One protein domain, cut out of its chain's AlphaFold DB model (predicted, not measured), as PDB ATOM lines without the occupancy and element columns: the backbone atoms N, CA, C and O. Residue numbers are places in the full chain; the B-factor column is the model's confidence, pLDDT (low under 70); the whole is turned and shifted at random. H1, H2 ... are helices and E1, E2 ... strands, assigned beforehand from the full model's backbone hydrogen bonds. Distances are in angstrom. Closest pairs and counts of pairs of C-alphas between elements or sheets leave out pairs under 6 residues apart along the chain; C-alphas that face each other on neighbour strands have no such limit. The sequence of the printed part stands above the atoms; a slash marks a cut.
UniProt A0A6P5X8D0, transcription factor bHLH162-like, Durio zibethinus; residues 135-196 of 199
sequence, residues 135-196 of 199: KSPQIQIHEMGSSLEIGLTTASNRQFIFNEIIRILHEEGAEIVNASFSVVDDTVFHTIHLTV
ATOM      1  N   LYS A 135     132.112 242.126 301.786       56.59
ATOM      2  CA  LYS A 135     132.002 241.102 300.747       56.59
ATOM      3  C   LYS A 135     132.136 239.769 301.473       56.59
ATOM      4  O   LYS A 135     133.172 239.482 302.071       56.59
ATOM      5  N   SER A 136     131.042 239.014 301.526       58.78
ATOM      6  CA  SER A 136     131.059 237.653 302.046       58.78
ATOM      7  C   SER A 136     132.102 236.870 301.254       58.78
ATOM      8  O   SER A 136     132.120 237.018 300.028       58.78
ATOM      9  N   PRO A 137     132.969 236.084 301.913       62.03
ATOM     10  CA  PRO A 137     133.951 235.296 301.196       62.03
ATOM     11  C   PRO A 137     133.221 234.381 300.213       62.03
ATOM     12  O   PRO A 137     132.287 233.675 300.596       62.03
ATOM     13  N   GLN A 138     133.587 234.480 298.941       65.38
ATOM     14  CA  GLN A 138     132.953 233.732 297.864       65.38
ATOM     15  C   GLN A 138     133.842 232.546 297.529       65.38
ATOM     16  O   GLN A 138     135.010 232.724 297.188       65.38
ATOM     17  N   ILE A 139     133.279 231.349 297.636       70.56
ATOM     18  CA  ILE A 139     133.942 230.106 297.259       70.56
ATOM     19  C   ILE A 139     133.394 229.710 295.891       70.56
ATOM     20  O   ILE A 139     132.182 229.583 295.715       70.56
ATOM     21  N   GLN A 140     134.284 229.563 294.923       70.38
ATOM     22  CA  GLN A 140     134.019 229.028 293.596       70.38
ATOM     23  C   GLN A 140     134.766 227.710 293.473       70.38
ATOM     24  O   GLN A 140     135.917 227.600 293.885       70.38
ATOM     25  N   ILE A 141     134.093 226.701 292.941       71.81
ATOM     26  CA  ILE A 141     134.655 225.365 292.791       71.81
ATOM     27  C   ILE A 141     134.508 224.994 291.330       71.81
ATOM     28  O   ILE A 141     133.397 224.983 290.800       71.81
ATOM     29  N   HIS A 142     135.637 224.720 290.694       72.50
ATOM     30  CA  HIS A 142     135.723 224.278 289.316       72.50
ATOM     31  C   HIS A 142     136.193 222.825 289.294       72.50
ATOM     32  O   HIS A 142     137.312 222.506 289.689       72.50
ATOM     33  N   GLU A 143     135.318 221.932 288.841       69.88
ATOM     34  CA  GLU A 143     135.652 220.531 288.600       69.88
ATOM     35  C   GLU A 143     136.138 220.376 287.154       69.88
ATOM     36  O   GLU A 143     135.408 220.668 286.205       69.88
ATOM     37  N   MET A 144     137.380 219.925 286.983       63.66
ATOM     38  CA  MET A 144     137.964 219.571 285.690       63.66
ATOM     39  C   MET A 144     138.383 218.100 285.719       63.66
ATOM     40  O   MET A 144     139.553 217.755 285.897       63.66
ATOM     41  N   GLY A 145     137.405 217.208 285.548       69.56
ATOM     42  CA  GLY A 145     137.635 215.764 285.482       69.56
ATOM     43  C   GLY A 145     138.167 215.197 286.803       69.56
ATOM     44  O   GLY A 145     137.449 215.165 287.793       69.56
ATOM     45  N   SER A 146     139.423 214.738 286.822       68.06
ATOM     46  CA  SER A 146     140.101 214.222 288.026       68.06
ATOM     47  C   SER A 146     140.784 215.306 288.868       68.06
ATOM     48  O   SER A 146     141.398 214.999 289.891       68.06
ATOM     49  N   SER A 147     140.712 216.568 288.445       67.12
ATOM     50  CA  SER A 147     141.304 217.708 289.147       67.12
ATOM     51  C   SER A 147     140.211 218.655 289.634       67.12
ATOM     52  O   SER A 147     139.261 218.954 288.908       67.12
ATOM     53  N   LEU A 148     140.346 219.127 290.870       75.25
ATOM     54  CA  LEU A 148     139.423 220.055 291.509       75.25
ATOM     55  C   LEU A 148     140.154 221.361 291.814       75.25
ATOM     56  O   LEU A 148     141.177 221.363 292.494       75.25
ATOM     57  N   GLU A 149     139.617 222.473 291.336       76.75
ATOM     58  CA  GLU A 149     140.120 223.808 291.632       76.75
ATOM     59  C   GLU A 149     139.142 224.536 292.554       76.75
ATOM     60  O   GLU A 149     137.954 224.670 292.258       76.75
ATOM     61  N   ILE A 150     139.641 225.009 293.691       74.88
ATOM     62  CA  ILE A 150     138.883 225.792 294.663       74.88
ATOM     63  C   ILE A 150     139.429 227.217 294.638       74.88
ATOM     64  O   ILE A 150     140.535 227.482 295.110       74.88
ATOM     65  N   GLY A 151     138.631 228.132 294.096       75.31
ATOM     66  CA  GLY A 151     138.863 229.569 294.121       75.31
ATOM     67  C   GLY A 151     138.130 230.210 295.298       75.31
ATOM     68  O   GLY A 151     136.905 230.264 295.329       75.31
ATOM     69  N   LEU A 152     138.859 230.737 296.271       74.12
ATOM     70  CA  LEU A 152     138.313 231.482 297.401       74.12
ATOM     71  C   LEU A 152     138.652 232.963 297.237       74.12
ATOM     72  O   LEU A 152     139.812 233.356 297.253       74.12
ATOM     73  N   THR A 153     137.626 233.801 297.141       72.88
ATOM     74  CA  THR A 153     137.771 235.258 297.201       72.88
ATOM     75  C   THR A 153     137.439 235.729 298.610       72.88
ATOM     76  O   THR A 153     136.282 235.662 299.032       72.88
ATOM     77  N   THR A 154     138.432 236.208 299.352       68.56
ATOM     78  CA  THR A 154     138.280 236.761 300.707       68.56
ATOM     79  C   THR A 154     138.691 238.229 300.741       68.56
ATOM     80  O   THR A 154     139.449 238.719 299.911       68.56
ATOM     81  N   ALA A 155     138.181 238.970 301.725       65.62
ATOM     82  CA  ALA A 155     138.777 240.251 302.085       65.62
ATOM     83  C   ALA A 155     140.117 240.008 302.802       65.62
ATOM     84  O   ALA A 155     140.258 239.010 303.515       65.62
ATOM     85  N   SER A 156     141.066 240.938 302.666       61.56
ATOM     86  CA  SER A 156     142.429 240.840 303.230       61.56
ATOM     87  C   SER A 156     142.497 240.493 304.732       61.56
ATOM     88  O   SER A 156     143.478 239.914 305.196       61.56
ATOM     89  N   ASN A 157     141.424 240.739 305.495       60.12
ATOM     90  CA  ASN A 157     141.330 240.409 306.920       60.12
ATOM     91  C   ASN A 157     140.889 238.964 307.254       60.12
ATOM     92  O   ASN A 157     140.852 238.620 308.431       60.12
ATOM     93  N   ARG A 158     140.564 238.096 306.281       63.06
ATOM     94  CA  ARG A 158     140.059 236.722 306.537       63.06
ATOM     95  C   ARG A 158     140.996 235.599 306.079       63.06
ATOM     96  O   ARG A 158     140.545 234.554 305.616       63.06
ATOM     97  N   GLN A 159     142.303 235.784 306.252       63.41
ATOM     98  CA  GLN A 159     143.338 234.820 305.835       63.41
ATOM     99  C   GLN A 159     143.281 233.474 306.590       63.41
ATOM    100  O   GLN A 159     143.807 232.465 306.118       63.41
ATOM    101  N   PHE A 160     142.614 233.420 307.748       67.81
ATOM    102  CA  PHE A 160     142.427 232.177 308.505       67.81
ATOM    103  C   PHE A 160     141.527 231.166 307.774       67.81
ATOM    104  O   PHE A 160     141.717 229.966 307.939       67.81
ATOM    105  N   ILE A 161     140.595 231.631 306.929       71.88
ATOM    106  CA  ILE A 161     139.677 230.758 306.177       71.88
ATOM    107  C   ILE A 161     140.457 229.877 305.194       71.88
ATOM    108  O   ILE A 161     140.149 228.701 305.039       71.88
ATOM    109  N   PHE A 162     141.502 230.424 304.572       75.50
ATOM    110  CA  PHE A 162     142.362 229.677 303.657       75.50
ATOM    111  C   PHE A 162     143.131 228.555 304.367       75.50
ATOM    112  O   PHE A 162     143.149 227.424 303.891       75.50
ATOM    113  N   ASN A 163     143.708 228.852 305.536       74.50
ATOM    114  CA  ASN A 163     144.416 227.855 306.346       74.50
ATOM    115  C   ASN A 163     143.479 226.736 306.817       74.50
ATOM    116  O   ASN A 163     143.859 225.568 306.816       74.50
ATOM    117  N   GLU A 164     142.243 227.088 307.170       74.06
ATOM    118  CA  GLU A 164     141.231 226.121 307.583       74.06
ATOM    119  C   GLU A 164     140.811 225.199 306.430       74.06
ATOM    120  O   GLU A 164     140.723 223.988 306.611       74.06
ATOM    121  N   ILE A 165     140.636 225.741 305.221       75.31
ATOM    122  CA  ILE A 165     140.329 224.941 304.028       75.31
ATOM    123  C   ILE A 165     141.473 223.972 303.710       75.31
ATOM    124  O   ILE A 165     141.211 222.800 303.464       75.31
ATOM    125  N   ILE A 166     142.734 224.415 303.771       77.44
ATOM    126  CA  ILE A 166     143.897 223.532 303.566       77.44
ATOM    127  C   ILE A 166     143.917 222.394 304.591       77.44
ATOM    128  O   ILE A 166     144.126 221.240 304.219       77.44
ATOM    129  N   ARG A 167     143.679 222.705 305.871       78.38
ATOM    130  CA  ARG A 167     143.645 221.706 306.948       78.38
ATOM    131  C   ARG A 167     142.590 220.634 306.685       78.38
ATOM    132  O   ARG A 167     142.883 219.450 306.794       78.38
ATOM    133  N   ILE A 168     141.391 221.051 306.295       73.81
ATOM    134  CA  ILE A 168     140.269 220.143 306.041       73.81
ATOM    135  C   ILE A 168     140.521 219.291 304.795       73.81
ATOM    136  O   ILE A 168     140.286 218.089 304.817       73.81
ATOM    137  N   LEU A 169     141.052 219.884 303.723       76.69
ATOM    138  CA  LEU A 169     141.409 219.143 302.509       76.69
ATOM    139  C   LEU A 169     142.445 218.051 302.798       76.69
ATOM    140  O   LEU A 169     142.343 216.949 302.265       76.69
ATOM    141  N   HIS A 170     143.400 218.341 303.682       74.50
ATOM    142  CA  HIS A 170     144.373 217.361 304.143       74.50
ATOM    143  C   HIS A 170     143.738 216.259 305.016       74.50
ATOM    144  O   HIS A 170     144.082 215.090 304.866       74.50
ATOM    145  N   GLU A 171     142.805 216.601 305.913       75.69
ATOM    146  CA  GLU A 171     142.066 215.628 306.741       75.69
ATOM    147  C   GLU A 171     141.191 214.679 305.898       75.69
ATOM    148  O   GLU A 171     141.111 213.490 306.201       75.69
ATOM    149  N   GLU A 172     140.606 215.174 304.806       68.75
ATOM    150  CA  GLU A 172     139.782 214.397 303.864       68.75
ATOM    151  C   GLU A 172     140.607 213.596 302.832       68.75
ATOM    152  O   GLU A 172     140.052 212.992 301.913       68.75
ATOM    153  N   GLY A 173     141.939 213.571 302.965       67.12
ATOM    154  CA  GLY A 173     142.828 212.775 302.113       67.12
ATOM    155  C   GLY A 173     142.987 213.304 300.684       67.12
ATOM    156  O   GLY A 173     143.377 212.545 299.795       67.12
ATOM    157  N   ALA A 174     142.683 214.582 300.440       70.56
ATOM    158  CA  ALA A 174     142.860 215.199 299.132       70.56
ATOM    159  C   ALA A 174     144.307 215.682 298.946       70.56
ATOM    160  O   ALA A 174     144.858 216.405 299.779       70.56
ATOM    161  N   GLU A 175     144.925 215.310 297.826       75.12
ATOM    162  CA  GLU A 175     146.288 215.727 297.505       75.12
ATOM    163  C   GLU A 175     146.279 217.138 296.904       75.12
ATOM    164  O   GLU A 175     145.729 217.379 295.825       75.12
ATOM    165  N   ILE A 176     146.876 218.089 297.627       76.94
ATOM    166  CA  ILE A 176     147.029 219.475 297.178       76.94
ATOM    167  C   ILE A 176     148.239 219.545 296.246       76.94
ATOM    168  O   ILE A 176     149.378 219.440 296.694       76.94
ATOM    169  N   VAL A 177     147.992 219.766 294.955       79.00
ATOM    170  CA  VAL A 177     149.045 219.851 293.930       79.00
ATOM    171  C   VAL A 177     149.611 221.258 293.821       79.00
ATOM    172  O   VAL A 177     150.810 221.438 293.621       79.00
ATOM    173  N   ASN A 178     148.761 222.274 293.949       77.56
ATOM    174  CA  ASN A 178     149.200 223.662 293.886       77.56
ATOM    175  C   ASN A 178     148.294 224.536 294.751       77.56
ATOM    176  O   ASN A 178     147.075 224.446 294.667       77.56
ATOM    177  N   ALA A 179     148.884 225.407 295.559       81.94
ATOM    178  CA  ALA A 179     148.159 226.397 296.337       81.94
ATOM    179  C   ALA A 179     148.811 227.750 296.089       81.94
ATOM    180  O   ALA A 179     149.964 227.983 296.452       81.94
ATOM    181  N   SER A 180     148.068 228.643 295.451       79.12
ATOM    182  CA  SER A 180     148.524 229.987 295.142       79.12
ATOM    183  C   SER A 180     147.577 231.006 295.748       79.12
ATOM    184  O   SER A 180     146.396 230.740 295.986       79.12
ATOM    185  N   PHE A 181     148.106 232.186 296.038       80.06
ATOM    186  CA  PHE A 181     147.285 233.328 296.381       80.06
ATOM    187  C   PHE A 181     147.752 234.530 295.575       80.06
ATOM    188  O   PHE A 181     148.939 234.695 295.292       80.06
ATOM    189  N   SER A 182     146.803 235.375 295.213       78.06
ATOM    190  CA  SER A 182     147.052 236.668 294.601       78.06
ATOM    191  C   SER A 182     146.249 237.716 295.351       78.06
ATOM    192  O   SER A 182     145.142 237.462 295.823       78.06
ATOM    193  N   VAL A 183     146.836 238.893 295.513       77.50
ATOM    194  CA  VAL A 183     146.185 240.022 296.170       77.50
ATOM    195  C   VAL A 183     145.964 241.080 295.108       77.50
ATOM    196  O   VAL A 183     146.923 241.532 294.483       77.50
ATOM    197  N   VAL A 184     144.705 241.444 294.890       73.88
ATOM    198  CA  VAL A 184     144.327 242.540 293.997       73.88
ATOM    199  C   VAL A 184     143.474 243.499 294.815       73.88
ATOM    200  O   VAL A 184     142.423 243.118 295.342       73.88
ATOM    201  N   ASP A 185     143.963 244.729 294.953       70.69
ATOM    202  CA  ASP A 185     143.416 245.767 295.827       70.69
ATOM    203  C   ASP A 185     143.280 245.289 297.292       70.69
ATOM    204  O   ASP A 185     144.269 244.919 297.920       70.69
ATOM    205  N   ASP A 186     142.056 245.265 297.831       68.00
ATOM    206  CA  ASP A 186     141.724 244.818 299.197       68.00
ATOM    207  C   ASP A 186     141.191 243.367 299.250       68.00
ATOM    208  O   ASP A 186     140.744 242.880 300.301       68.00
ATOM    209  N   THR A 187     141.206 242.668 298.112       68.75
ATOM    210  CA  THR A 187     140.702 241.297 297.972       68.75
ATOM    211  C   THR A 187     141.828 240.310 297.716       68.75
ATOM    212  O   THR A 187     142.687 240.517 296.860       68.75
ATOM    213  N   VAL A 188     141.809 239.216 298.470       76.19
ATOM    214  CA  VAL A 188     142.743 238.107 298.320       76.19
ATOM    215  C   VAL A 188     142.019 236.985 297.593       76.19
ATOM    216  O   VAL A 188     140.964 236.516 298.024       76.19
ATOM    217  N   PHE A 189     142.591 236.572 296.473       78.56
ATOM    218  CA  PHE A 189     142.167 235.423 295.696       78.56
ATOM    219  C   PHE A 189     143.092 234.272 296.031       78.56
ATOM    220  O   PHE A 189     144.286 234.314 295.744       78.56
ATOM    221  N   HIS A 190     142.541 233.252 296.657       80.56
ATOM    222  CA  HIS A 190     143.227 232.010 296.924       80.56
ATOM    223  C   HIS A 190     142.769 230.972 295.908       80.56
ATOM    224  O   HIS A 190     141.567 230.774 295.747       80.56
ATOM    225  N   THR A 191     143.707 230.289 295.269       79.94
ATOM    226  CA  THR A 191     143.420 229.206 294.332       79.94
ATOM    227  C   THR A 191     144.134 227.953 294.805       79.94
ATOM    228  O   THR A 191     145.358 227.941 294.946       79.94
ATOM    229  N   ILE A 192     143.365 226.901 295.064       82.44
ATOM    230  CA  ILE A 192     143.877 225.593 295.471       82.44
ATOM    231  C   ILE A 192     143.518 224.598 294.375       82.44
ATOM    232  O   ILE A 192     142.344 224.360 294.116       82.44
ATOM    233  N   HIS A 193     144.530 224.008 293.755       80.00
ATOM    234  CA  HIS A 193     144.392 222.884 292.846       80.00
ATOM    235  C   HIS A 193     144.655 221.587 293.603       80.00
ATOM    236  O   HIS A 193     145.705 221.401 294.227       80.00
ATOM    237  N   LEU A 194     143.689 220.689 293.513       79.50
ATOM    238  CA  LEU A 194     143.682 219.372 294.122       79.50
ATOM    239  C   LEU A 194     143.602 218.331 293.013       79.50
ATOM    240  O   LEU A 194     142.837 218.502 292.060       79.50
ATOM    241  N   THR A 195     144.326 217.229 293.157       71.06
ATOM    242  CA  THR A 195     144.092 216.038 292.336       71.06
ATOM    243  C   THR A 195     143.339 215.010 293.150       71.06
ATOM    244  O   THR A 195     143.730 214.645 294.258       71.06
ATOM    245  N   VAL A 196     142.230 214.537 292.594       64.56
ATOM    246  CA  VAL A 196     141.457 213.443 293.166       64.56
ATOM    247  C   VAL A 196     142.156 212.158 292.737       64.56
ATOM    248  O   VAL A 196     141.991 211.701 291.606       64.56
TER     249      VAL A 196
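This is residues 135 to 196 of the 199 residues of the protein "transcription factor bHLH162-like" of Durio zibethinus (UniProt A0A6P5X8D0). A twisted wall of four antiparallel strands has one helix, H1, packed lengthwise over one face, and its other face is bare. The helix covers the inner strands E2 and E4, while the edge strand E1 is left uncovered. The printed part has 62 residues, with one named helix and four named strands that follow along the chain as E1, E2, H1, E3, E4; the sheet's order is E1, E2, E4, E3, and the class is mixed, helices and strands. It is compact, with a radius of gyration of the C-alphas of 11.5 A and spans of 32 by 22 by 17 A.

In the sheet, E1 is residues 138 to 144, 19.3 A long, beginning at C-alpha 138 (132.953, 233.732, 297.864). E2 is residues 147 to 155, 26.1 A; E4 is residues 187 to 195, 26.1 A, ending at C-alpha 195 (144.092, 216.038, 292.336); E3 is residues 175 to 184, 27.1 A. H1 is residues 159 to 171, 19.3 A.

E1 and E2 form a hairpin, with N 140 and O 151 2.7 A apart, within hydrogen-bond range. E2 and E4 are antiparallel at 164 degrees, with N 150 and O 192 at 2.8 A. E3 and E4 form the other hairpin, with N 180 and O 191 at 2.8 A. E1 and E3 are apart. H1 is on the sheet at a height of 9.3 A, over E4 and only just over E2, on which 3 of its 13 C-alphas fall. It runs along the strands, at 6 degrees to E4 on the local plane. The closest C-alphas of H1 and E4, Phe 162 and His 190, are 7.2 A apart. In H1, 8 of 9 O i to N i+4 pairs are within hydrogen-bond range. E2, H1 and E3 make a split strand-helix-strand unit, two strands running the same way with E4 between them, and its crossover is right-handed.

The two farthest C-alphas, Gly 173 and Asp 185, are 33.6 A apart. The printed part has no cut, and its four links between elements are tight. Mean pLDDT of the printed part is 72.2; 21 residues are under 70, among them 135 to 138 and 154 to 160.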